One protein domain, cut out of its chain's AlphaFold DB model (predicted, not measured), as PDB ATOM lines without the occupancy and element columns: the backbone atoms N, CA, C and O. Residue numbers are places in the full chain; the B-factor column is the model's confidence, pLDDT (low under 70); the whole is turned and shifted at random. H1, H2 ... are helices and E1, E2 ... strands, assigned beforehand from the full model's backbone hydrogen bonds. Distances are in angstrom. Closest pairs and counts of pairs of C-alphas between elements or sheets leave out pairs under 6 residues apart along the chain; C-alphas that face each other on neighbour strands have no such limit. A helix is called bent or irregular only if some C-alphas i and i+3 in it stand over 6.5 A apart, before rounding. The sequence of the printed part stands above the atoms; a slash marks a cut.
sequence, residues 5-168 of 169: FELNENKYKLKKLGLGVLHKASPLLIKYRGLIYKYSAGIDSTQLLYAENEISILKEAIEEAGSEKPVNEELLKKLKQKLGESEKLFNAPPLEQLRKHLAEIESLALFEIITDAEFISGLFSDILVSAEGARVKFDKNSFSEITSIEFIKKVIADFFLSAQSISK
ATOM      1  N   PHE A   5     -44.383  49.582 -27.112       92.25
ATOM      2  CA  PHE A   5     -43.089  49.079 -27.552       92.25
ATOM      3  C   PHE A   5     -41.989  49.981 -26.997       92.25
ATOM      4  O   PHE A   5     -42.159  51.198 -26.964       92.25
ATOM      5  N   GLU A   6     -40.862  49.404 -26.596       91.88
ATOM      6  CA  GLU A   6     -39.734  50.140 -26.018       91.88
ATOM      7  C   GLU A   6     -38.491  50.019 -26.902       91.88
ATOM      8  O   GLU A   6     -38.144  48.919 -27.335       91.88
ATOM      9  N   LEU A   7     -37.837  51.153 -27.168       91.69
ATOM     10  CA  LEU A   7     -36.553  51.244 -27.870       91.69
ATOM     11  C   LEU A   7     -35.754  52.412 -27.283       91.69
ATOM     12  O   LEU A   7     -36.249  53.539 -27.271       91.69
ATOM     13  N   ASN A   8     -34.530  52.152 -26.817       87.19
ATOM     14  CA  ASN A   8     -33.634  53.152 -26.218       87.19
ATOM     15  C   ASN A   8     -34.341  54.007 -25.151       87.19
ATOM     16  O   ASN A   8     -34.390  55.227 -25.274       87.19
ATOM     17  N   GLU A   9     -34.982  53.352 -24.174       87.94
ATOM     18  CA  GLU A   9     -35.759  53.965 -23.073       87.94
ATOM     19  C   GLU A   9     -37.018  54.750 -23.496       87.94
ATOM     20  O   GLU A   9     -37.812  55.171 -22.654       87.94
ATOM     21  N   ASN A  10     -37.265  54.888 -24.799       91.56
ATOM     22  CA  ASN A  10     -38.436  55.563 -25.336       91.56
ATOM     23  C   ASN A  10     -39.582  54.578 -25.568       91.56
ATOM     24  O   ASN A  10     -39.375  53.450 -26.021       91.56
ATOM     25  N   LYS A  11     -40.810  55.033 -25.296       94.19
ATOM     26  CA  LYS A  11     -42.040  54.244 -25.432       94.19
ATOM     27  C   LYS A  11     -42.853  54.685 -26.641       94.19
ATOM     28  O   LYS A  11     -43.153  55.866 -26.819       94.19
ATOM     29  N   TYR A  12     -43.285  53.707 -27.423       94.94
ATOM     30  CA  TYR A  12     -44.021  53.885 -28.668       94.94
ATOM     31  C   TYR A  12     -45.300  53.057 -28.658       94.94
ATOM     32  O   TYR A  12     -45.379  52.031 -27.992       94.94
ATOM     33  N   LYS A  13     -46.299  53.466 -29.432       93.44
ATOM     34  CA  LYS A  13     -47.500  52.666 -29.703       93.44
ATOM     35  C   LYS A  13     -47.895  52.799 -31.167       93.44
ATOM     36  O   LYS A  13     -47.570  53.795 -31.820       93.44
ATOM     37  N   LEU A  14     -48.631  51.815 -31.674       91.44
ATOM     38  CA  LEU A  14     -49.231  51.913 -33.000       91.44
ATOM     39  C   LEU A  14     -50.219  53.084 -33.041       91.44
ATOM     40  O   LEU A  14     -51.000  53.310 -32.110       91.44
ATOM     41  N   LYS A  15     -50.217  53.821 -34.153       90.75
ATOM     42  CA  LYS A  15     -51.301  54.749 -34.477       90.75
ATOM     43  C   LYS A  15     -52.616  53.982 -34.530       90.75
ATOM     44  O   LYS A  15     -52.661  52.818 -34.927       90.75
ATOM     45  N   LYS A  16     -53.711  54.664 -34.178       87.06
ATOM     46  CA  LYS A  16     -55.057  54.106 -34.321       87.06
ATOM     47  C   LYS A  16     -55.246  53.630 -35.762       87.06
ATOM     48  O   LYS A  16     -55.073  54.413 -36.697       87.06
ATOM     49  N   LEU A  17     -55.599  52.357 -35.922       81.81
ATOM     50  CA  LEU A  17     -55.793  51.774 -37.238       81.81
ATOM     51  C   LEU A  17     -56.958  52.462 -37.954       81.81
ATOM     52  O   LEU A  17     -58.081  52.525 -37.459       81.81
ATOM     53  N   GLY A  18     -56.649  52.979 -39.132       83.50
ATOM     54  CA  GLY A  18     -57.583  53.544 -40.091       83.50
ATOM     55  C   GLY A  18     -56.993  53.392 -41.487       83.50
ATOM     56  O   GLY A  18     -55.816  53.047 -41.627       83.50
ATOM     57  N   LEU A  19     -57.789  53.671 -42.521       85.94
ATOM     58  CA  LEU A  19     -57.387  53.459 -43.920       85.94
ATOM     59  C   LEU A  19     -56.046  54.125 -44.263       85.94
ATOM     60  O   LEU A  19     -55.218  53.523 -44.936       85.94
ATOM     61  N   GLY A  20     -55.785  55.323 -43.728       87.12
ATOM     62  CA  GLY A  20     -54.514  56.020 -43.939       87.12
ATOM     63  C   GLY A  20     -53.300  55.292 -43.352       87.12
ATOM     64  O   GLY A  20     -52.246  55.269 -43.978       87.12
ATOM     65  N   VAL A  21     -53.434  54.661 -42.180       86.75
ATOM     66  CA  VAL A  21     -52.344  53.883 -41.561       86.75
ATOM     67  C   VAL A  21     -52.133  52.567 -42.312       86.75
ATOM     68  O   VAL A  21     -50.995  52.193 -42.573       86.75
ATOM     69  N   LEU A  22     -53.217  51.903 -42.730       86.38
ATOM     70  CA  LEU A  22     -53.143  50.686 -43.545       86.38
ATOM     71  C   LEU A  22     -52.476  50.950 -44.900       86.38
ATOM     72  O   LEU A  22     -51.592  50.202 -45.308       86.38
ATOM     73  N   HIS A  23     -52.841  52.046 -45.572       89.12
ATOM     74  CA  HIS A  23     -52.213  52.449 -46.828       89.12
ATOM     75  C   HIS A  23     -50.717  52.739 -46.646       89.12
ATOM     76  O   HIS A  23     -49.904  52.241 -47.422       89.12
ATOM     77  N   LYS A  24     -50.336  53.456 -45.583       89.38
ATOM     78  CA  LYS A  24     -48.928  53.723 -45.244       89.38
ATOM     79  C   LYS A  24     -48.113  52.466 -44.945       89.38
ATOM     80  O   LYS A  24     -46.908  52.469 -45.158       89.38
ATOM     81  N   ALA A  25     -48.756  51.398 -44.483       86.81
ATOM     82  CA  ALA A  25     -48.110  50.111 -44.266       86.81
ATOM     83  C   ALA A  25     -48.122  49.194 -45.499       86.81
ATOM     84  O   ALA A  25     -47.409  48.193 -45.517       86.81
ATOM     85  N   SER A  26     -48.881  49.521 -46.551       87.50
ATOM     86  CA  SER A  26     -48.906  48.732 -47.790       87.50
ATOM     87  C   SER A  26     -47.526  48.496 -48.430       87.50
ATOM     88  O   SER A  26     -47.321  47.386 -48.927       87.50
ATOM     89  N   PRO A  27     -46.538  49.418 -48.353       91.38
ATOM     90  CA  PRO A  27     -45.191  49.154 -48.853       91.38
ATOM     91  C   PRO A  27     -44.517  47.939 -48.203       91.38
ATOM     92  O   PRO A  27     -43.755  47.252 -48.873       91.38
ATOM     93  N   LEU A  28     -44.828  47.622 -46.937       91.56
ATOM     94  CA  LEU A  28     -44.316  46.424 -46.258       91.56
ATOM     95  C   LEU A  28     -44.817  45.149 -46.932       91.56
ATOM     96  O   LEU A  28     -44.028  44.260 -47.238       91.56
ATOM     97  N   LEU A  29     -46.119  45.089 -47.214       88.06
ATOM     98  CA  LEU A  29     -46.739  43.958 -47.904       88.06
ATOM     99  C   LEU A  29     -46.237  43.821 -49.343       88.06
ATOM    100  O   LEU A  29     -45.981  42.707 -49.795       88.06
ATOM    101  N   ILE A  30     -46.089  44.941 -50.056       90.88
ATOM    102  CA  ILE A  30     -45.572  44.960 -51.429       90.88
ATOM    103  C   ILE A  30     -44.132  44.449 -51.452       90.88
ATOM    104  O   ILE A  30     -43.814  43.572 -52.253       90.88
ATOM    105  N   LYS A  31     -43.276  44.953 -50.555       94.12
ATOM    106  CA  LYS A  31     -41.874  44.537 -50.465       94.12
ATOM    107  C   LYS A  31     -41.744  43.065 -50.092       94.12
ATOM    108  O   LYS A  31     -41.018  42.342 -50.764       94.12
ATOM    109  N   TYR A  32     -42.496  42.610 -49.091       92.12
ATOM    110  CA  TYR A  32     -42.552  41.200 -48.704       92.12
ATOM    111  C   TYR A  32     -42.972  40.307 -49.867       92.12
ATOM    112  O   TYR A  32     -42.224  39.406 -50.232       92.12
ATOM    113  N   ARG A  33     -44.093  40.602 -50.533       89.50
ATOM    114  CA  ARG A  33     -44.523  39.821 -51.701       89.50
ATOM    115  C   ARG A  33     -43.487  39.845 -52.819       89.50
ATOM    116  O   ARG A  33     -43.202  38.801 -53.387       89.50
ATOM    117  N   GLY A  34     -42.902  41.006 -53.112       94.56
ATOM    118  CA  GLY A  34     -41.856  41.145 -54.124       94.56
ATOM    119  C   GLY A  34     -40.635  40.266 -53.840       94.56
ATOM    120  O   GLY A  34     -40.139  39.609 -54.750       94.56
ATOM    121  N   LEU A  35     -40.191  40.203 -52.582       95.56
ATOM    122  CA  LEU A  35     -39.087  39.338 -52.159       95.56
ATOM    123  C   LEU A  35     -39.454  37.858 -52.229       95.56
ATOM    124  O   LEU A  35     -38.666  37.081 -52.758       95.56
ATOM    125  N   ILE A  36     -40.656  37.476 -51.786       93.62
ATOM    126  CA  ILE A  36     -41.143  36.098 -51.931       93.62
ATOM    127  C   ILE A  36     -41.137  35.691 -53.405       93.62
ATOM    128  O   ILE A  36     -40.535  34.678 -53.729       93.62
ATOM    129  N   TYR A  37     -41.719  36.494 -54.304       91.50
ATOM    130  CA  TYR A  37     -41.722  36.202 -55.744       91.50
ATOM    131  C   TYR A  37     -40.317  36.112 -56.338       91.50
ATOM    132  O   TYR A  37     -40.056  35.264 -57.185       91.50
ATOM    133  N   LYS A  38     -39.408  36.992 -55.909       94.81
ATOM    134  CA  LYS A  38     -38.019  36.992 -56.367       94.81
ATOM    135  C   LYS A  38     -37.284  35.726 -55.922       94.81
ATOM    136  O   LYS A  38     -36.554  35.150 -56.720       94.81
ATOM    137  N   TYR A  39     -37.458  35.310 -54.671       94.19
ATOM    138  CA  TYR A  39     -36.740  34.175 -54.087       94.19
ATOM    139  C   TYR A  39     -37.363  32.821 -54.396       94.19
ATOM    140  O   TYR A  39     -36.640  31.832 -54.431       94.19
ATOM    141  N   SER A  40     -38.661  32.773 -54.691       91.81
ATOM    142  CA  SER A  40     -39.322  31.565 -55.182       91.81
ATOM    143  C   SER A  40     -39.317  31.435 -56.706       91.81
ATOM    144  O   SER A  40     -39.880  30.481 -57.243       91.81
ATOM    145  N   ALA A  41     -38.682  32.368 -57.423       91.62
ATOM    146  CA  ALA A  41     -38.602  32.329 -58.875       91.62
ATOM    147  C   ALA A  41     -37.957  31.015 -59.351       91.62
ATOM    148  O   ALA A  41     -36.806  30.720 -59.035       91.62
ATOM    149  N   GLY A  42     -38.705  30.234 -60.133       88.19
ATOM    150  CA  GLY A  42     -38.252  28.940 -60.654       88.19
ATOM    151  C   GLY A  42     -38.532  27.739 -59.748       88.19
ATOM    152  O   GLY A  42     -38.209  26.619 -60.133       88.19
ATOM    153  N   ILE A  43     -39.161  27.938 -58.586       91.00
ATOM    154  CA  ILE A  43     -39.647  26.839 -57.748       91.00
ATOM    155  C   ILE A  43     -41.036  26.426 -58.227       91.00
ATOM    156  O   ILE A  43     -41.972  27.225 -58.210       91.00
ATOM    157  N   ASP A  44     -41.184  25.160 -58.612       90.88
ATOM    158  CA  ASP A  44     -42.494  24.582 -58.890       90.88
ATOM    159  C   ASP A  44     -43.167  24.134 -57.582       90.88
ATOM    160  O   ASP A  44     -42.812  23.112 -56.993       90.88
ATOM    161  N   SER A  45     -44.144  24.916 -57.120       90.06
ATOM    162  CA  SER A  45     -44.969  24.600 -55.947       90.06
ATOM    163  C   SER A  45     -46.306  23.944 -56.295       90.06
ATOM    164  O   SER A  45     -47.118  23.692 -55.406       90.06
ATOM    165  N   THR A  46     -46.544  23.616 -57.567       92.19
ATOM    166  CA  THR A  46     -47.837  23.129 -58.062       92.19
ATOM    167  C   THR A  46     -48.305  21.873 -57.327       92.19
ATOM    168  O   THR A  46     -49.440  21.807 -56.863       92.19
ATOM    169  N   GLN A  47     -47.423  20.882 -57.163       91.69
ATOM    170  CA  GLN A  47     -47.761  19.635 -56.463       91.69
ATOM    171  C   GLN A  47     -48.050  19.851 -54.975       91.69
ATOM    172  O   GLN A  47     -48.926  19.191 -54.419       91.69
ATOM    173  N   LEU A  48     -47.339  20.787 -54.341       93.19
ATOM    174  CA  LEU A  48     -47.589  21.150 -52.953       93.19
ATOM    175  C   LEU A  48     -48.981  21.773 -52.807       93.19
ATOM    176  O   LEU A  48     -49.757  21.311 -51.978       93.19
ATOM    177  N   LEU A  49     -49.315  22.747 -53.660       91.81
ATOM    178  CA  LEU A  49     -50.614  23.422 -53.650       91.81
ATOM    179  C   LEU A  49     -51.773  22.451 -53.897       91.81
ATOM    180  O   LEU A  49     -52.802  22.539 -53.229       91.81
ATOM    181  N   TYR A  50     -51.612  21.501 -54.824       93.50
ATOM    182  CA  TYR A  50     -52.621  20.465 -55.048       93.50
ATOM    183  C   TYR A  50     -52.838  19.599 -53.808       93.50
ATOM    184  O   TYR A  50     -53.985  19.383 -53.425       93.50
ATOM    185  N   ALA A  51     -51.759  19.151 -53.160       93.69
ATOM    186  CA  ALA A  51     -51.854  18.336 -51.953       93.69
ATOM    187  C   ALA A  51     -52.483  19.107 -50.774       93.69
ATOM    188  O   ALA A  51     -53.307  18.550 -50.050       93.69
ATOM    189  N   GLU A  52     -52.149  20.390 -50.594       93.94
ATOM    190  CA  GLU A  52     -52.770  21.253 -49.572       93.94
ATOM    191  C   GLU A  52     -54.269  21.427 -49.816       93.94
ATOM    192  O   GLU A  52     -55.078  21.269 -48.899       93.94
ATOM    193  N   ASN A  53     -54.643  21.713 -51.063       94.75
ATOM    194  CA  ASN A  53     -56.031  21.909 -51.451       94.75
ATOM    195  C   ASN A  53     -56.855  20.620 -51.313       94.75
ATOM    196  O   ASN A  53     -57.964  20.656 -50.789       94.75
ATOM    197  N   GLU A  54     -56.309  19.473 -51.727       95.88
ATOM    198  CA  GLU A  54     -56.966  18.172 -51.566       95.88
ATOM    199  C   GLU A  54     -57.232  17.854 -50.089       95.88
ATOM    200  O   GLU A  54     -58.348  17.479 -49.729       95.88
ATOM    201  N   ILE A  55     -56.248  18.079 -49.211       97.25
ATOM    202  CA  ILE A  55     -56.417  17.906 -47.762       97.25
ATOM    203  C   ILE A  55     -57.500  18.842 -47.213       97.25
ATOM    204  O   ILE A  55     -58.309  18.402 -46.392       97.25
ATOM    205  N   SER A  56     -57.533  20.108 -47.643       96.38
ATOM    206  CA  SER A  56     -58.549  21.076 -47.200       96.38
ATOM    207  C   SER A  56     -59.955  20.626 -47.593       96.38
ATOM    208  O   SER A  56     -60.824  20.505 -46.730       96.38
ATOM    209  N   ILE A  57     -60.151  20.275 -48.867       96.75
ATOM    210  CA  ILE A  57     -61.439  19.805 -49.396       96.75
ATOM    211  C   ILE A  57     -61.889  18.529 -48.681       96.75
ATOM    212  O   ILE A  57     -63.060  18.388 -48.339       96.75
ATOM    213  N   LEU A  58     -60.977  17.587 -48.421       97.06
ATOM    214  CA  LEU A  58     -61.314  16.357 -47.702       97.06
ATOM    215  C   LEU A  58     -61.727  16.630 -46.253       97.06
ATOM    216  O   LEU A  58     -62.629  15.961 -45.754       97.06
ATOM    217  N   LYS A  59     -61.098  17.597 -45.576       96.88
ATOM    218  CA  LYS A  59     -61.485  18.000 -44.215       96.88
ATOM    219  C   LYS A  59     -62.880  18.619 -44.190       96.88
ATOM    220  O   LYS A  59     -63.688  18.202 -43.364       96.88
ATOM    221  N   GLU A  60     -63.166  19.526 -45.119       96.12
ATOM    222  CA  GLU A  60     -64.493  20.134 -45.282       96.12
ATOM    223  C   GLU A  60     -65.555  19.066 -45.588       96.12
ATOM    224  O   GLU A  60     -66.555  18.963 -44.882       96.12
ATOM    225  N   ALA A  61     -65.294  18.168 -46.543       94.50
ATOM    226  CA  ALA A  61     -66.217  17.089 -46.893       94.50
ATOM    227  C   ALA A  61     -66.480  16.110 -45.729       94.50
ATOM    228  O   ALA A  61     -67.576  15.565 -45.607       94.50
ATOM    229  N   ILE A  62     -65.489  15.860 -44.864       95.88
ATOM    230  CA  ILE A  62     -65.661  15.040 -43.652       95.88
ATOM    231  C   ILE A  62     -66.562  15.745 -42.634       95.88
ATOM    232  O   ILE A  62     -67.376  15.081 -41.990       95.88
ATOM    233  N   GLU A  63     -66.410  17.059 -42.469       94.62
ATOM    234  CA  GLU A  63     -67.244  17.866 -41.574       94.62
ATOM    235  C   GLU A  63     -68.698  17.916 -42.058       94.62
ATOM    236  O   GLU A  63     -69.620  17.668 -41.275       94.62
ATOM    237  N   GLU A  64     -68.900  18.138 -43.358       93.38
ATOM    238  CA  GLU A  64     -70.217  18.107 -43.996       93.38
ATOM    239  C   GLU A  64     -70.876  16.729 -43.843       93.38
ATOM    240  O   GLU A  64     -71.964  16.626 -43.274       93.38
ATOM    241  N   ALA A  65     -70.190  15.650 -44.238       91.06
ATOM    242  CA  ALA A  65     -70.720  14.287 -44.145       91.06
ATOM    243  C   ALA A  65     -71.003  13.844 -42.696       91.06
ATOM    244  O   ALA A  65     -71.905  13.042 -42.452       91.06
ATOM    245  N   GLY A  66     -70.242  14.349 -41.719       90.62
ATOM    246  CA  GLY A  66     -70.483  14.105 -40.293       90.62
ATOM    247  C   GLY A  66     -71.687  14.866 -39.729       90.62
ATOM    248  O   GLY A  66     -72.205  14.490 -38.675       90.62
ATOM    249  N   SER A  67     -72.132  15.915 -40.422       91.56
ATOM    250  CA  SER A  67     -73.249  16.777 -40.021       91.56
ATOM    251  C   SER A  67     -74.590  16.356 -40.642       91.56
ATOM    252  O   SER A  67     -75.648  16.781 -40.167       91.56
ATOM    253  N   GLU A  68     -74.574  15.500 -41.670       89.81
ATOM    254  CA  GLU A  68     -75.773  14.938 -42.302       89.81
ATOM    255  C   GLU A  68     -76.565  14.007 -41.363       89.81
ATOM    256  O   GLU A  68     -76.012  13.326 -40.499       89.81
ATOM    257  N   LYS A  69     -77.895  13.950 -41.531       89.25
ATOM    258  CA  LYS A  69     -78.777  13.039 -40.779       89.25
ATOM    259  C   LYS A  69     -79.719  12.278 -41.724       89.25
ATOM    260  O   LYS A  69     -80.557  12.923 -42.353       89.25
ATOM    261  N   PRO A  70     -79.667  10.932 -41.766       84.44
ATOM    262  CA  PRO A  70     -78.729  10.063 -41.045       84.44
ATOM    263  C   PRO A  70     -77.297  10.176 -41.596       84.44
ATOM    264  O   PRO A  70     -77.109  10.380 -42.790       84.44
ATOM    265  N   VAL A  71     -76.295  10.015 -40.727       91.12
ATOM    266  CA  VAL A  71     -74.879  10.033 -41.127       91.12
ATOM    267  C   VAL A  71     -74.575   8.813 -41.996       91.12
ATOM    268  O   VAL A  71     -74.857   7.678 -41.607       91.12
ATOM    269  N   ASN A  72     -73.942   9.029 -43.148       92.94
ATOM    270  CA  ASN A  72     -73.427   7.945 -43.976       92.94
ATOM    271  C   ASN A  72     -72.036   7.505 -43.483       92.94
ATOM    272  O   ASN A  72     -71.003   8.025 -43.911       92.94
ATOM    273  N   GLU A  73     -72.004   6.530 -42.572       93.38
ATOM    274  CA  GLU A  73     -70.759   6.056 -41.949       93.38
ATOM    275  C   GLU A  73     -69.761   5.449 -42.950       93.38
ATOM    276  O   GLU A  73     -68.547   5.585 -42.775       93.38
ATOM    277  N   GLU A  74     -70.242   4.807 -44.021       94.19
ATOM    278  CA  GLU A  74     -69.374   4.213 -45.041       94.19
ATOM    279  C   GLU A  74     -68.657   5.293 -45.860       94.19
ATOM    280  O   GLU A  74     -67.444   5.208 -46.085       94.19
ATOM    281  N   LEU A  75     -69.389   6.336 -46.261       93.56
ATOM    282  CA  LEU A  75     -68.823   7.506 -46.929       93.56
ATOM    283  C   LEU A  75     -67.813   8.212 -46.020       93.56
ATOM    284  O   LEU A  75     -66.685   8.468 -46.441       93.56
ATOM    285  N   LEU A  76     -68.176   8.450 -44.756       94.00
ATOM    286  CA  LEU A  76     -67.301   9.102 -43.784       94.00
ATOM    287  C   LEU A  76     -65.997   8.316 -43.578       94.00
ATOM    288  O   LEU A  76     -64.912   8.900 -43.527       94.00
ATOM    289  N   LYS A  77     -66.077   6.981 -43.505       96.06
ATOM    290  CA  LYS A  77     -64.901   6.107 -43.409       96.06
ATOM    291  C   LYS A  77     -64.016   6.206 -44.655       96.06
ATOM    292  O   LYS A  77     -62.800   6.328 -44.515       96.06
ATOM    293  N   LYS A  78     -64.606   6.193 -45.856       96.81
ATOM    294  CA  LYS A  78     -63.879   6.345 -47.132       96.81
ATOM    295  C   LYS A  78     -63.171   7.699 -47.228       96.81
ATOM    296  O   LYS A  78     -62.005   7.741 -47.613       96.81
ATOM    297  N   LEU A  79     -63.838   8.788 -46.841       97.06
ATOM    298  CA  LEU A  79     -63.249  10.131 -46.832       97.06
ATOM    299  C   LEU A  79     -62.079  10.229 -45.846       97.06
ATOM    300  O   LEU A  79     -61.009  10.706 -46.216       97.06
ATOM    301  N   LYS A  80     -62.232   9.699 -44.625       96.56
ATOM    302  CA  LYS A  80     -61.144   9.653 -43.631       96.56
ATOM    303  C   LYS A  80     -59.945   8.832 -44.105       96.56
ATOM    304  O   LYS A  80     -58.809   9.220 -43.851       96.56
ATOM    305  N   GLN A  81     -60.180   7.720 -44.803       97.44
ATOM    306  CA  GLN A  81     -59.094   6.933 -45.388       97.44
ATOM    307  C   GLN A  81     -58.333   7.739 -46.449       97.44
ATOM    308  O   GLN A  81     -57.108   7.825 -46.374       97.44
ATOM    309  N   LYS A  82     -59.048   8.372 -47.390       97.06
ATOM    310  CA  LYS A  82     -58.440   9.231 -48.420       97.06
ATOM    311  C   LYS A  82     -57.674  10.406 -47.822       97.06
ATOM    312  O   LYS A  82     -56.592  10.728 -48.305       97.06
ATOM    313  N   LEU A  83     -58.201  11.017 -46.758       97.62
ATOM    314  CA  LEU A  83     -57.493  12.064 -46.026       97.62
ATOM    315  C   LEU A  83     -56.166  11.532 -45.480       97.62
ATOM    316  O   LEU A  83     -55.133  12.146 -45.713       97.62
ATOM    317  N   GLY A  84     -56.167  10.360 -44.842       97.19
ATOM    318  CA  GLY A  84     -54.938   9.748 -44.331       97.19
ATOM    319  C   GLY A  84     -53.919   9.398 -45.423       97.19
ATOM    320  O   GLY A  84     -52.715   9.500 -45.197       97.19
ATOM    321  N   GLU A  85     -54.367   8.997 -46.613       96.50
ATOM    322  CA  GLU A  85     -53.497   8.766 -47.776       96.50
ATOM    323  C   GLU A  85     -52.908  10.084 -48.311       96.50
ATOM    324  O   GLU A  85     -51.697  10.174 -48.527       96.50
ATOM    325  N   SER A  86     -53.735  11.124 -48.426       95.88
ATOM    326  CA  SER A  86     -53.328  12.464 -48.874       95.88
ATOM    327  C   SER A  86     -52.351  13.115 -47.893       95.88
ATOM    328  O   SER A  86     -51.324  13.652 -48.296       95.88
ATOM    329  N   GLU A  87     -52.598  12.993 -46.587       96.19
ATOM    330  CA  GLU A  87     -51.696  13.473 -45.537       96.19
ATOM    331  C   GLU A  87     -50.355  12.726 -45.549       96.19
ATOM    332  O   GLU A  87     -49.313  13.336 -45.312       96.19
ATOM    333  N   LYS A  88     -50.330  11.425 -45.869       95.50
ATOM    334  CA  LYS A  88     -49.067  10.683 -46.041       95.50
ATOM    335  C   LYS A  88     -48.265  11.188 -47.236       95.50
ATOM    336  O   LYS A  88     -47.057  11.363 -47.107       95.50
ATOM    337  N   LEU A  89     -48.919  11.431 -48.372       92.31
ATOM    338  CA  LEU A  89     -48.276  11.993 -49.563       92.31
ATOM    339  C   LEU A  89     -47.758  13.406 -49.294       92.31
ATOM    340  O   LEU A  89     -46.609  13.713 -49.600       92.31
ATOM    341  N   PHE A  90     -48.568  14.242 -48.646       93.56
ATOM    342  CA  PHE A  90     -48.182  15.587 -48.242       93.56
ATOM    343  C   PHE A  90     -46.970  15.588 -47.303       93.56
ATOM    344  O   PHE A  90     -46.087  16.435 -47.425       93.56
ATOM    345  N   ASN A  91     -46.878  14.623 -46.389       94.12
ATOM    346  CA  ASN A  91     -45.744  14.474 -45.478       94.12
ATOM    347  C   ASN A  91     -44.576  13.660 -46.062       94.12
ATOM    348  O   ASN A  91     -43.620  13.373 -45.348       94.12
ATOM    349  N   ALA A  92     -44.622  13.291 -47.345       94.50
ATOM    350  CA  ALA A  92     -43.516  12.600 -47.991       94.50
ATOM    351  C   ALA A  92     -42.308  13.540 -48.194       94.50
ATOM    352  O   ALA A  92     -42.494  14.748 -48.394       94.50
ATOM    353  N   PRO A  93     -41.071  13.001 -48.233       94.56
ATOM    354  CA  PRO A  93     -39.851  13.808 -48.274       94.56
ATOM    355  C   PRO A  93     -39.799  14.896 -49.361       94.56
ATOM    356  O   PRO A  93     -39.357  15.994 -49.034       94.56
ATOM    357  N   PRO A  94     -40.259  14.676 -50.613       92.38
ATOM    358  CA  PRO A  94     -40.196  15.714 -51.647       92.38
ATOM    359  C   PRO A  94     -41.010  16.967 -51.294       92.38
ATOM    360  O   PRO A  94     -40.514  18.087 -51.412       92.38
ATOM    361  N   LEU A  95     -42.243  16.788 -50.812       93.31
ATOM    362  CA  LEU A  95     -43.117  17.901 -50.435       93.31
ATOM    363  C   LEU A  95     -42.709  18.511 -49.093       93.31
ATOM    364  O   LEU A  95     -42.795  19.724 -48.919       93.31
ATOM    365  N   GLU A  96     -42.213  17.698 -48.158       93.69
ATOM    366  CA  GLU A  96     -41.665  18.196 -46.897       93.69
ATOM    367  C   GLU A  96     -40.443  19.099 -47.125       93.69
ATOM    368  O   GLU A  96     -40.366  20.188 -46.554       93.69
ATOM    369  N   GLN A  97     -39.507  18.680 -47.980       93.38
ATOM    370  CA  GLN A  97     -38.332  19.477 -48.342       93.38
ATOM    371  C   GLN A  97     -38.733  20.771 -49.046       93.38
ATOM    372  O   GLN A  97     -38.218  21.832 -48.701       93.38
ATOM    373  N   LEU A  98     -39.692  20.706 -49.972       94.00
ATOM    374  CA  LEU A  98     -40.211  21.885 -50.655       94.00
ATOM    375  C   LEU A  98     -40.845  22.885 -49.676       94.00
ATOM    376  O   LEU A  98     -40.555  24.076 -49.754       94.00
ATOM    377  N   ARG A  99     -41.643  22.422 -48.702       93.44
ATOM    378  CA  ARG A  99     -42.187  23.293 -47.643       93.44
ATOM    379  C   ARG A  99     -41.099  23.938 -46.797       93.44
ATOM    380  O   ARG A  99     -41.182  25.130 -46.522       93.44
ATOM    381  N   LYS A 100     -40.085  23.167 -46.389       93.69
ATOM    382  CA  LYS A 100     -38.942  23.706 -45.633       93.69
ATOM    383  C   LYS A 100     -38.231  24.790 -46.432       93.69
ATOM    384  O   LYS A 100     -38.003  25.871 -45.908       93.69
ATOM    385  N   HIS A 101     -37.977  24.537 -47.711       92.94
ATOM    386  CA  HIS A 101     -37.321  25.498 -48.583       92.94
ATOM    387  C   HIS A 101     -38.144  26.784 -48.776       92.94
ATOM    388  O   HIS A 101     -37.610  27.888 -48.689       92.94
ATOM    389  N   LEU A 102     -39.465  26.670 -48.955       92.31
ATOM    390  CA  LEU A 102     -40.356  27.833 -49.019       92.31
ATOM    391  C   LEU A 102     -40.384  28.619 -47.694       92.31
ATOM    392  O   LEU A 102     -40.380  29.849 -47.717       92.31
ATOM    393  N   ALA A 103     -40.349  27.935 -46.546       90.62
ATOM    394  CA  ALA A 103     -40.271  28.580 -45.234       90.62
ATOM    395  C   ALA A 103     -38.922  29.292 -45.001       90.62
ATOM    396  O   ALA A 103     -38.868  30.358 -44.382       90.62
ATOM    397  N   GLU A 104     -37.822  28.740 -45.517       93.69
ATOM    398  CA  GLU A 104     -36.506  29.389 -45.512       93.69
ATOM    399  C   GLU A 104     -36.505  30.655 -46.376       93.69
ATOM    400  O   GLU A 104     -35.991  31.689 -45.949       93.69
ATOM    401  N   ILE A 105     -37.137  30.608 -47.553       93.88
ATOM    402  CA  ILE A 105     -37.326  31.775 -48.426       93.88
ATOM    403  C   ILE A 105     -38.131  32.865 -47.724       93.88
ATOM    404  O   ILE A 105     -37.760  34.039 -47.772       93.88
ATOM    405  N   GLU A 106     -39.212  32.487 -47.049       90.12
ATOM    406  CA  GLU A 106     -40.000  33.426 -46.260       90.12
ATOM    407  C   GLU A 106     -39.167  34.063 -45.145       90.12
ATOM    408  O   GLU A 106     -39.174  35.285 -44.976       90.12
ATOM    409  N   SER A 107     -38.385  33.253 -44.437       90.19
ATOM    410  CA  SER A 107     -37.485  33.727 -43.388       90.19
ATOM    411  C   SER A 107     -36.432  34.697 -43.935       90.19
ATOM    412  O   SER A 107     -36.174  35.731 -43.316       90.19
ATOM    413  N   LEU A 108     -35.868  34.414 -45.113       93.56
ATOM    414  CA  LEU A 108     -34.912  35.287 -45.795       93.56
ATOM    415  C   LEU A 108     -35.556  36.615 -46.212       93.56
ATOM    416  O   LEU A 108     -34.990  37.678 -45.959       93.56
ATOM    417  N   ALA A 109     -36.756  36.569 -46.797       92.75
ATOM    418  CA  ALA A 109     -37.499  37.763 -47.189       92.75
ATOM    419  C   ALA A 109     -37.807  38.660 -45.980       92.75
ATOM    420  O   ALA A 109     -37.612  39.875 -46.037       92.75
ATOM    421  N   LEU A 110     -38.247  38.069 -44.865       91.00
ATOM    422  CA  LEU A 110     -38.472  38.801 -43.620       91.00
ATOM    423  C   LEU A 110     -37.172  39.397 -43.078       91.00
ATOM    424  O   LEU A 110     -37.166  40.561 -42.678       91.00
ATOM    425  N   PHE A 111     -36.077  38.634 -43.093       90.88
ATOM    426  CA  PHE A 111     -34.774  39.102 -42.628       90.88
ATOM    427  C   PHE A 111     -34.279  40.319 -43.420       90.88
ATOM    428  O   PHE A 111     -33.861  41.312 -42.828       90.88
ATOM    429  N   GLU A 112     -34.384  40.293 -44.745       93.56
ATOM    430  CA  GLU A 112     -33.999  41.427 -45.592       93.56
ATOM    431  C   GLU A 112     -34.854  42.673 -45.331       93.56
ATOM    432  O   GLU A 112     -34.352  43.794 -45.328       93.56
ATOM    433  N   ILE A 113     -36.147  42.501 -45.050       92.19
ATOM    434  CA  ILE A 113     -37.022  43.626 -44.703       92.19
ATOM    435  C   ILE A 113     -36.633  44.247 -43.368       92.19
ATOM    436  O   ILE A 113     -36.518  45.468 -43.287       92.19
ATOM    437  N   ILE A 114     -36.470  43.434 -42.319       90.06
ATOM    438  CA  ILE A 114     -36.205  43.951 -40.967       90.06
ATOM    439  C   ILE A 114     -34.797  44.538 -40.834       90.06
ATOM    440  O   ILE A 114     -34.563  45.336 -39.931       90.06
ATOM    441  N   THR A 115     -33.873  44.151 -41.716       90.31
ATOM    442  CA  THR A 115     -32.507  44.694 -41.764       90.31
ATOM    443  C   THR A 115     -32.372  45.913 -42.675       90.31
ATOM    444  O   THR A 115     -31.388  46.644 -42.565       90.31
ATOM    445  N   ASP A 116     -33.367  46.207 -43.518       92.75
ATOM    446  CA  ASP A 116     -33.416  47.457 -44.275       92.75
ATOM    447  C   ASP A 116     -33.865  48.621 -43.375       92.75
ATOM    448  O   ASP A 116     -35.043  48.985 -43.294       92.75
ATOM    449  N   ALA A 117     -32.894  49.217 -42.685       91.44
ATOM    450  CA  ALA A 117     -33.125  50.313 -41.751       91.44
ATOM    451  C   ALA A 117     -33.721  51.569 -42.417       91.44
ATOM    452  O   ALA A 117     -34.476  52.309 -41.776       91.44
ATOM    453  N   GLU A 118     -33.426  51.828 -43.696       92.81
ATOM    454  CA  GLU A 118     -34.004  52.965 -44.424       92.81
ATOM    455  C   GLU A 118     -35.501  52.744 -44.660       92.81
ATOM    456  O   GLU A 118     -36.320  53.612 -44.349       92.81
ATOM    457  N   PHE A 119     -35.875  51.548 -45.106       94.50
ATOM    458  CA  PHE A 119     -37.272  51.167 -45.265       94.50
ATOM    459  C   PHE A 119     -38.035  51.178 -43.929       94.50
ATOM    460  O   PHE A 119     -39.106  51.787 -43.826       94.50
ATOM    461  N   ILE A 120     -37.482  50.536 -42.896       94.50
ATOM    462  CA  ILE A 120     -38.130  50.411 -41.585       94.50
ATOM    463  C   ILE A 120     -38.297  51.773 -40.906       94.50
ATOM    464  O   ILE A 120     -39.360  52.044 -40.346       94.50
ATOM    465  N   SER A 121     -37.308  52.665 -40.991       94.12
ATOM    466  CA  SER A 121     -37.414  54.010 -40.408       94.12
ATOM    467  C   SER A 121     -38.494  54.870 -41.051       94.12
ATOM    468  O   SER A 121     -39.250  55.537 -40.331       94.12
ATOM    469  N   GLY A 122     -38.642  54.794 -42.375       94.31
ATOM    470  CA  GLY A 122     -39.763  55.407 -43.082       94.31
ATOM    471  C   GLY A 122     -41.101  54.854 -42.593       94.31
ATOM    472  O   GLY A 122     -41.950  55.609 -42.113       94.31
ATOM    473  N   LEU A 123     -41.251  53.525 -42.626       94.75
ATOM    474  CA  LEU A 123     -42.472  52.835 -42.205       94.75
ATOM    475  C   LEU A 123     -42.865  53.181 -40.760       94.75
ATOM    476  O   LEU A 123     -44.015  53.530 -40.491       94.75
ATOM    477  N   PHE A 124     -41.928  53.109 -39.816       94.94
ATOM    478  CA  PHE A 124     -42.210  53.299 -38.393       94.94
ATOM    479  C   PHE A 124     -42.531  54.748 -38.047       94.94
ATOM    480  O   PHE A 124     -43.435  54.992 -37.248       94.94
ATOM    481  N   SER A 125     -41.907  55.718 -38.718       94.69
ATOM    482  CA  SER A 125     -42.310  57.130 -38.619       94.69
ATOM    483  C   SER A 125     -43.773  57.340 -39.039       94.69
ATOM    484  O   SER A 125     -44.496  58.212 -38.531       94.69
ATOM    485  N   ASP A 126     -44.241  56.511 -39.968       92.88
ATOM    486  CA  ASP A 126     -45.580  56.582 -40.519       92.88
ATOM    487  C   ASP A 126     -46.640  55.847 -39.703       92.88
ATOM    488  O   ASP A 126     -47.775  56.340 -39.653       92.88
ATOM    489  N   ILE A 127     -46.295  54.767 -38.999       92.81
ATOM    490  CA  ILE A 127     -47.264  53.935 -38.261       92.81
ATOM    491  C   ILE A 127     -47.172  54.044 -36.734       92.81
ATOM    492  O   ILE A 127     -48.142  53.693 -36.063       92.81
ATOM    493  N   LEU A 128     -46.077  54.567 -36.172       94.44
ATOM    494  CA  LEU A 128     -45.900  54.729 -34.725       94.44
ATOM    495  C   LEU A 128     -46.112  56.173 -34.257       94.44
ATOM    496  O   LEU A 128     -45.941  57.141 -35.002       94.44
ATOM    497  N   VAL A 129     -46.486  56.299 -32.988       95.00
ATOM    498  CA  VAL A 129     -46.499  57.533 -32.186       95.00
ATOM    499  C   VAL A 129     -45.843  57.258 -30.836       95.00
ATOM    500  O   VAL A 129     -45.680  56.096 -30.459       95.00
ATOM    501  N   SER A 130     -45.495  58.307 -30.092       94.75
ATOM    502  CA  SER A 130     -45.077  58.154 -28.695       94.75
ATOM    503  C   SER A 130     -46.216  57.566 -27.852       94.75
ATOM    504  O   SER A 130     -47.386  57.569 -28.268       94.75
ATOM    505  N   ALA A 131     -45.909  57.085 -26.648       91.69
ATOM    506  CA  ALA A 131     -46.924  56.602 -25.708       91.69
ATOM    507  C   ALA A 131     -48.029  57.648 -25.440       91.69
ATOM    508  O   ALA A 131     -49.213  57.306 -25.362       91.69
ATOM    509  N   GLU A 132     -47.668  58.928 -25.424       90.69
ATOM    510  CA  GLU A 132     -48.547  60.089 -25.240       90.69
ATOM    511  C   GLU A 132     -49.325  60.447 -26.519       90.69
ATOM    512  O   GLU A 132     -50.310  61.177 -26.469       90.69
ATOM    513  N   GLY A 133     -48.945  59.884 -27.671       89.06
ATOM    514  CA  GLY A 133     -49.587  60.111 -28.968       89.06
ATOM    515  C   GLY A 133     -48.900  61.159 -29.847       89.06
ATOM    516  O   GLY A 133     -49.448  61.513 -30.892       89.06
ATOM    517  N   ALA A 134     -47.713  61.637 -29.465       92.25
ATOM    518  CA  ALA A 134     -46.960  62.592 -30.268       92.25
ATOM    519  C   ALA A 134     -46.403  61.936 -31.540       92.25
ATOM    520  O   ALA A 134     -46.098  60.739 -31.578       92.25
ATOM    521  N   ARG A 135     -46.248  62.735 -32.602       92.31
ATOM    522  CA  ARG A 135     -45.585  62.281 -33.828       92.31
ATOM    523  C   ARG A 135     -44.121  61.976 -33.520       92.31
ATOM    524  O   ARG A 135     -43.420  62.821 -32.977       92.31
ATOM    525  N   VAL A 136     -43.670  60.801 -33.942       93.88
ATOM    526  CA  VAL A 136     -42.268  60.381 -33.857       93.88
ATOM    527  C   VAL A 136     -41.652  60.331 -35.249       93.88
ATOM    528  O   VAL A 136     -42.362  60.178 -36.249       93.88
ATOM    529  N   LYS A 137     -40.335  60.498 -35.312       93.75
ATOM    530  CA  LYS A 137     -39.547  60.363 -36.532       93.75
ATOM    531  C   LYS A 137     -38.355  59.472 -36.222       93.75
ATOM    532  O   LYS A 137     -37.592  59.780 -35.315       93.75
ATOM    533  N   PHE A 138     -38.226  58.406 -36.992       93.44
ATOM    534  CA  PHE A 138     -37.064  57.536 -37.011       93.44
ATOM    535  C   PHE A 138     -36.214  57.877 -38.232       93.44
ATOM    536  O   PHE A 138     -36.724  58.307 -39.271       93.44
ATOM    537  N   ASP A 139     -34.918  57.657 -38.108       91.81
ATOM    538  CA  ASP A 139     -33.971  57.624 -39.213       91.81
ATOM    539  C   ASP A 139     -33.299  56.245 -39.280       91.81
ATOM    540  O   ASP A 139     -33.535  55.376 -38.439       91.81
ATOM    541  N   LYS A 140     -32.455  56.025 -40.288       87.62
ATOM    542  CA  LYS A 140     -31.766  54.740 -40.456       87.62
ATOM    543  C   LYS A 140     -30.818  54.385 -39.309       87.62
ATOM    544  O   LYS A 140     -30.567  53.209 -39.075       87.62
ATOM    545  N   ASN A 141     -30.315  55.382 -38.582       89.88
ATOM    546  CA  ASN A 141     -29.429  55.161 -37.441       89.88
ATOM    547  C   ASN A 141     -30.220  54.783 -36.185       89.88
ATOM    548  O   ASN A 141     -29.669  54.184 -35.272       89.88
ATOM    549  N   SER A 142     -31.524  55.064 -36.157       87.94
ATOM    550  CA  SER A 142     -32.413  54.709 -35.047       87.94
ATOM    551  C   SER A 142     -32.514  53.196 -34.812       87.94
ATOM    552  O   SER A 142     -32.998  52.787 -33.762       87.94
ATOM    553  N   PHE A 143     -32.060  52.376 -35.769       89.94
ATOM    554  CA  PHE A 143     -32.066  50.912 -35.690       89.94
ATOM    555  C   PHE A 143     -30.667  50.289 -35.829       89.94
ATOM    556  O   PHE A 143     -30.540  49.151 -36.274       89.94
ATOM    557  N   SER A 144     -29.604  51.026 -35.480       79.94
ATOM    558  CA  SER A 144     -28.215  50.563 -35.643       79.94
ATOM    559  C   SER A 144     -27.809  49.426 -34.700       79.94
ATOM    560  O   SER A 144     -26.809  48.754 -34.939       79.94
ATOM    561  N   GLU A 145     -28.548  49.221 -33.609       83.88
ATOM    562  CA  GLU A 145     -28.250  48.197 -32.605       83.88
ATOM    563  C   GLU A 145     -29.040  46.906 -32.838       83.88
ATOM    564  O   GLU A 145     -30.196  46.944 -33.256       83.88
ATOM    565  N   ILE A 146     -28.464  45.758 -32.464       79.44
ATOM    566  CA  ILE A 146     -29.123  44.441 -32.568       79.44
ATOM    567  C   ILE A 146     -30.450  44.376 -31.788       79.44
ATOM    568  O   ILE A 146     -31.391  43.702 -32.204       79.44
ATOM    569  N   THR A 147     -30.555  45.121 -30.687       78.81
ATOM    570  CA  THR A 147     -31.758  45.263 -29.846       78.81
ATOM    571  C   THR A 147     -32.955  45.807 -30.633       78.81
ATOM    572  O   THR A 147     -34.104  45.459 -30.349       78.81
ATOM    573  N   SER A 148     -32.689  46.573 -31.693       88.00
ATOM    574  CA  SER A 148     -33.685  47.114 -32.618       88.00
ATOM    575  C   SER A 148     -34.456  46.028 -33.361       88.00
ATOM    576  O   SER A 148     -35.628  46.219 -33.670       88.00
ATOM    577  N   ILE A 149     -33.844  44.868 -33.620       88.62
ATOM    578  CA  ILE A 149     -34.482  43.774 -34.367       88.62
ATOM    579  C   ILE A 149     -35.726  43.270 -33.628       88.62
ATOM    580  O   ILE A 149     -36.782  43.085 -34.234       88.62
ATOM    581  N   GLU A 150     -35.631  43.080 -32.313       88.44
ATOM    582  CA  GLU A 150     -36.758  42.610 -31.502       88.44
ATOM    583  C   GLU A 150     -37.868  43.657 -31.401       88.44
ATOM    584  O   GLU A 150     -39.053  43.317 -31.446       88.44
ATOM    585  N   PHE A 151     -37.503  44.939 -31.336       91.81
ATOM    586  CA  PHE A 151     -38.466  46.033 -31.435       91.81
ATOM    587  C   PHE A 151     -39.212  45.998 -32.778       91.81
ATOM    588  O   PHE A 151     -40.446  46.013 -32.801       91.81
ATOM    589  N   ILE A 152     -38.481  45.866 -33.890       92.56
ATOM    590  CA  ILE A 152     -39.046  45.828 -35.243       92.56
ATOM    591  C   ILE A 152     -40.012  44.653 -35.403       92.56
ATOM    592  O   ILE A 152     -41.151  44.846 -35.837       92.56
ATOM    593  N   LYS A 153     -39.596  43.448 -34.996       89.62
ATOM    594  CA  LYS A 153     -40.431  42.240 -35.044       89.62
ATOM    595  C   LYS A 153     -41.745  42.425 -34.287       89.62
ATOM    596  O   LYS A 153     -42.804  42.125 -34.832       89.62
ATOM    597  N   LYS A 154     -41.688  42.945 -33.054       89.62
ATOM    598  CA  LYS A 154     -42.879  43.160 -32.216       89.62
ATOM    599  C   LYS A 154     -43.853  44.148 -32.851       89.62
ATOM    600  O   LYS A 154     -45.048  43.868 -32.896       89.62
ATOM    601  N   VAL A 155     -43.349  45.271 -33.365       91.25
ATOM    602  CA  VAL A 155     -44.178  46.292 -34.022       91.25
ATOM    603  C   VAL A 155     -44.859  45.725 -35.267       91.25
ATOM    604  O   VAL A 155     -46.065  45.903 -35.440       91.25
ATOM    605  N   ILE A 156     -44.110  45.021 -36.122       89.50
ATOM    606  CA  ILE A 156     -44.647  44.431 -37.353       89.50
ATOM    607  C   ILE A 156     -45.698  43.360 -37.039       89.50
ATOM    608  O   ILE A 156     -46.783  43.380 -37.622       89.50
ATOM    609  N   ALA A 157     -45.403  42.447 -36.109       86.00
ATOM    610  CA  ALA A 157     -46.327  41.384 -35.723       86.00
ATOM    611  C   ALA A 157     -47.650  41.957 -35.198       86.00
ATOM    612  O   ALA A 157     -48.727  41.560 -35.646       86.00
ATOM    613  N   ASP A 158     -47.576  42.943 -34.302       85.06
ATOM    614  CA  ASP A 158     -48.770  43.543 -33.716       85.06
ATOM    615  C   ASP A 158     -49.587  44.360 -34.724       85.06
ATOM    616  O   ASP A 158     -50.822  44.345 -34.695       85.06
ATOM    617  N   PHE A 159     -48.910  45.031 -35.661       85.00
ATOM    618  CA  PHE A 159     -49.574  45.730 -36.754       85.00
ATOM    619  C   PHE A 159     -50.434  44.770 -37.590       85.00
ATOM    620  O   PHE A 159     -51.610  45.055 -37.838       85.00
ATOM    621  N   PHE A 160     -49.891  43.612 -37.978       78.62
ATOM    622  CA  PHE A 160     -50.629  42.629 -38.774       78.62
ATOM    623  C   PHE A 160     -51.750  41.936 -37.998       78.62
ATOM    624  O   PHE A 160     -52.854  41.808 -38.532       78.62
ATOM    625  N   LEU A 161     -51.518  41.556 -36.738       73.75
ATOM    626  CA  LEU A 161     -52.567  41.000 -35.874       73.75
ATOM    627  C   LEU A 161     -53.738  41.978 -35.726       73.75
ATOM    628  O   LEU A 161     -54.909  41.611 -35.868       73.75
ATOM    629  N   SER A 162     -53.421  43.253 -35.509       66.50
ATOM    630  CA  SER A 162     -54.427  44.298 -35.365       66.50
ATOM    631  C   SER A 162     -55.175  44.558 -36.682       66.50
ATOM    632  O   SER A 162     -56.393  44.740 -36.657       66.50
ATOM    633  N   ALA A 163     -54.506  44.498 -37.839       63.16
ATOM    634  CA  ALA A 163     -55.152  44.624 -39.147       63.16
ATOM    635  C   ALA A 163     -56.113  43.456 -39.452       63.16
ATOM    636  O   ALA A 163     -57.227  43.687 -39.919       63.16
ATOM    637  N   GLN A 164     -55.734  42.215 -39.127       60.28
ATOM    638  CA  GLN A 164     -56.602  41.042 -39.306       60.28
ATOM    639  C   GLN A 164     -57.873  41.125 -38.453       60.28
ATOM    640  O   GLN A 164     -58.950  40.736 -38.908       60.28
ATOM    641  N   SER A 165     -57.779  41.683 -37.241       58.53
ATOM    642  CA  SER A 165     -58.929  41.843 -36.339       58.53
ATOM    643  C   SER A 165     -60.025  42.775 -36.882       58.53
ATOM    644  O   SER A 165     -61.185  42.631 -36.506       58.53
ATOM    645  N   ILE A 166     -59.683  43.688 -37.802       56.88
ATOM    646  CA  ILE A 166     -60.647  44.581 -38.467       56.88
ATOM    647  C   ILE A 166     -61.525  43.802 -39.452       56.88
ATOM    648  O   ILE A 166     -62.690  44.140 -39.606       56.88
ATOM    649  N   SER A 167     -61.003  42.739 -40.074       47.56
ATOM    650  CA  SER A 167     -61.768  41.911 -41.021       47.56
ATOM    651  C   SER A 167     -62.822  41.011 -40.362       47.56
ATOM    652  O   SER A 167     -63.637  40.420 -41.062       47.56
ATOM    653  N   LYS A 168     -62.799  40.886 -39.026       44.00
ATOM    654  CA  LYS A 168     -63.676  39.996 -38.245       44.00
ATOM    655  C   LYS A 168     -64.788  40.735 -37.481       44.00
ATOM    656  O   LYS A 168     -65.378  40.153 -36.572       44.00
TER     657      LYS A 168
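This is residues 5 to 168 of the 169 residues of an uncharacterized protein of Ignavibacteria bacterium (UniProt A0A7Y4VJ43). The model is an open U: the long helix H4 makes its base, the helical hairpin of H2 and H3 rises as one arm near the start of H4, and at the other end of H4 lies a head made of H5, H6, H7 and a small sheet of three strands. H1 runs from this head to H4, its earlier part beside H5 and its later part on residues 105 to 113 of H4. The printed part has 164 residues with seven named helices and three named strands, in the order E1, E2, H1, H2, H3, H4, H5, E3, H6, H7, and its class is mostly helix. The sheet runs E1, E2, E3, all antiparallel. The whole is loose, with a radius of gyration of the C-alphas of 22.0 A, and elongated, spanning 64 by 39 by 25 A.

E1, residues 5 to 7, and E2, residues 10 to 14, form an antiparallel hairpin, with N 5 and O 12 at 2.8 A and N 7 and O 10 at 3.0 A, within hydrogen-bond range. E2 is the inner strand, and its pairing is staggered: residues 10 to 12 pair with E1, residues 12 to 14 with E3, residues 128 to 130. E2 and E3 are antiparallel, with N 13 and O 129 at 2.9 A. H1, residues 19 to 39, has a kink of 32 degrees near residue 26 and is only just irregular, C-alphas 24 and 27 being 6.9 A apart. H2, residues 46 to 67, and H3, residues 73 to 90, form a helical hairpin; they touch at a shallow tilt of 22 degrees, opposite ways, the closest C-alphas being those of Ala 51 and Phe 90, 5.9 A apart. H4, residues 93 to 115, is the hub, touching four helices. Its residues 95 to 99 touch residues 47 to 48 of H2, about perpendicular at 75 degrees, with the C-alphas of Leu 48 and Leu 95 closest at 6.1 A. Its residues 105 to 113 touch H1 at a steep tilt of 50 degrees, opposite ways, with the C-alphas of Leu 35 and Ala 109 closest at 5.5 A. H5, residues 117 to 127, and H4 only just touch, only at the corner, with 3 pairs of C-alphas within 8 A, the closest those of Ile 114 and Ile 120 at 6.8 A. Residues 21 to 28 of H1 touch H5 at a shallow tilt of 29 degrees, opposite ways, with the C-alphas of Val 21 and Ile 127 closest at 6.1 A. H6, residues 140 to 143, touches H5, the C-alphas of Ala 117 and Lys 140 being closest at 4.8 A. H7, residues 147 to 166, is on one face of the sheet, making two layers, a helix layer and a sheet layer; its height over the sheet is 9.4 A, and it lies over E1 and E2, along the strands at 11 degrees to E2 on the local plane. Residues 149 to 153 of H7 touch residues 114 to 115 of H4, only just about perpendicular at 70.2 degrees, with the C-alphas of Ile 114 and Ile 152 closest at 6.7 A. H2 and H7 are apart. Every O i to N i+4 pair is within hydrogen-bond range in H2, H3, H4 and H5, against 14 of 17 in H1 and 14 of 16 in H7; H6 is too short for such a pair.

E1 begins at C-alpha 5, (-43.089, 49.079, -27.552), and E2 follows it. H1 measures 30.0 A from first to last C-alpha, H2 31.8 A and H3 25.3 A. H4, 32.4 A long, begins at C-alpha 93, (-39.851, 13.808, -48.274). H5 measures 15.0 A, and E3 and the four residues of H6 follow. H7, 30.2 A long, ends at C-alpha 166, (-60.647, 44.581, -38.467).

The two C-alphas farthest apart are those of Pro 70 and Asn 141, 66.9 A. Residues 67 to 72, of which 67 belongs to H2, stand free. The printed part has no cut, and no link is long. The mean pLDDT of the printed part is 90.2; residues 162 to 168, of which 162 to 166 belong to H7, are under 70.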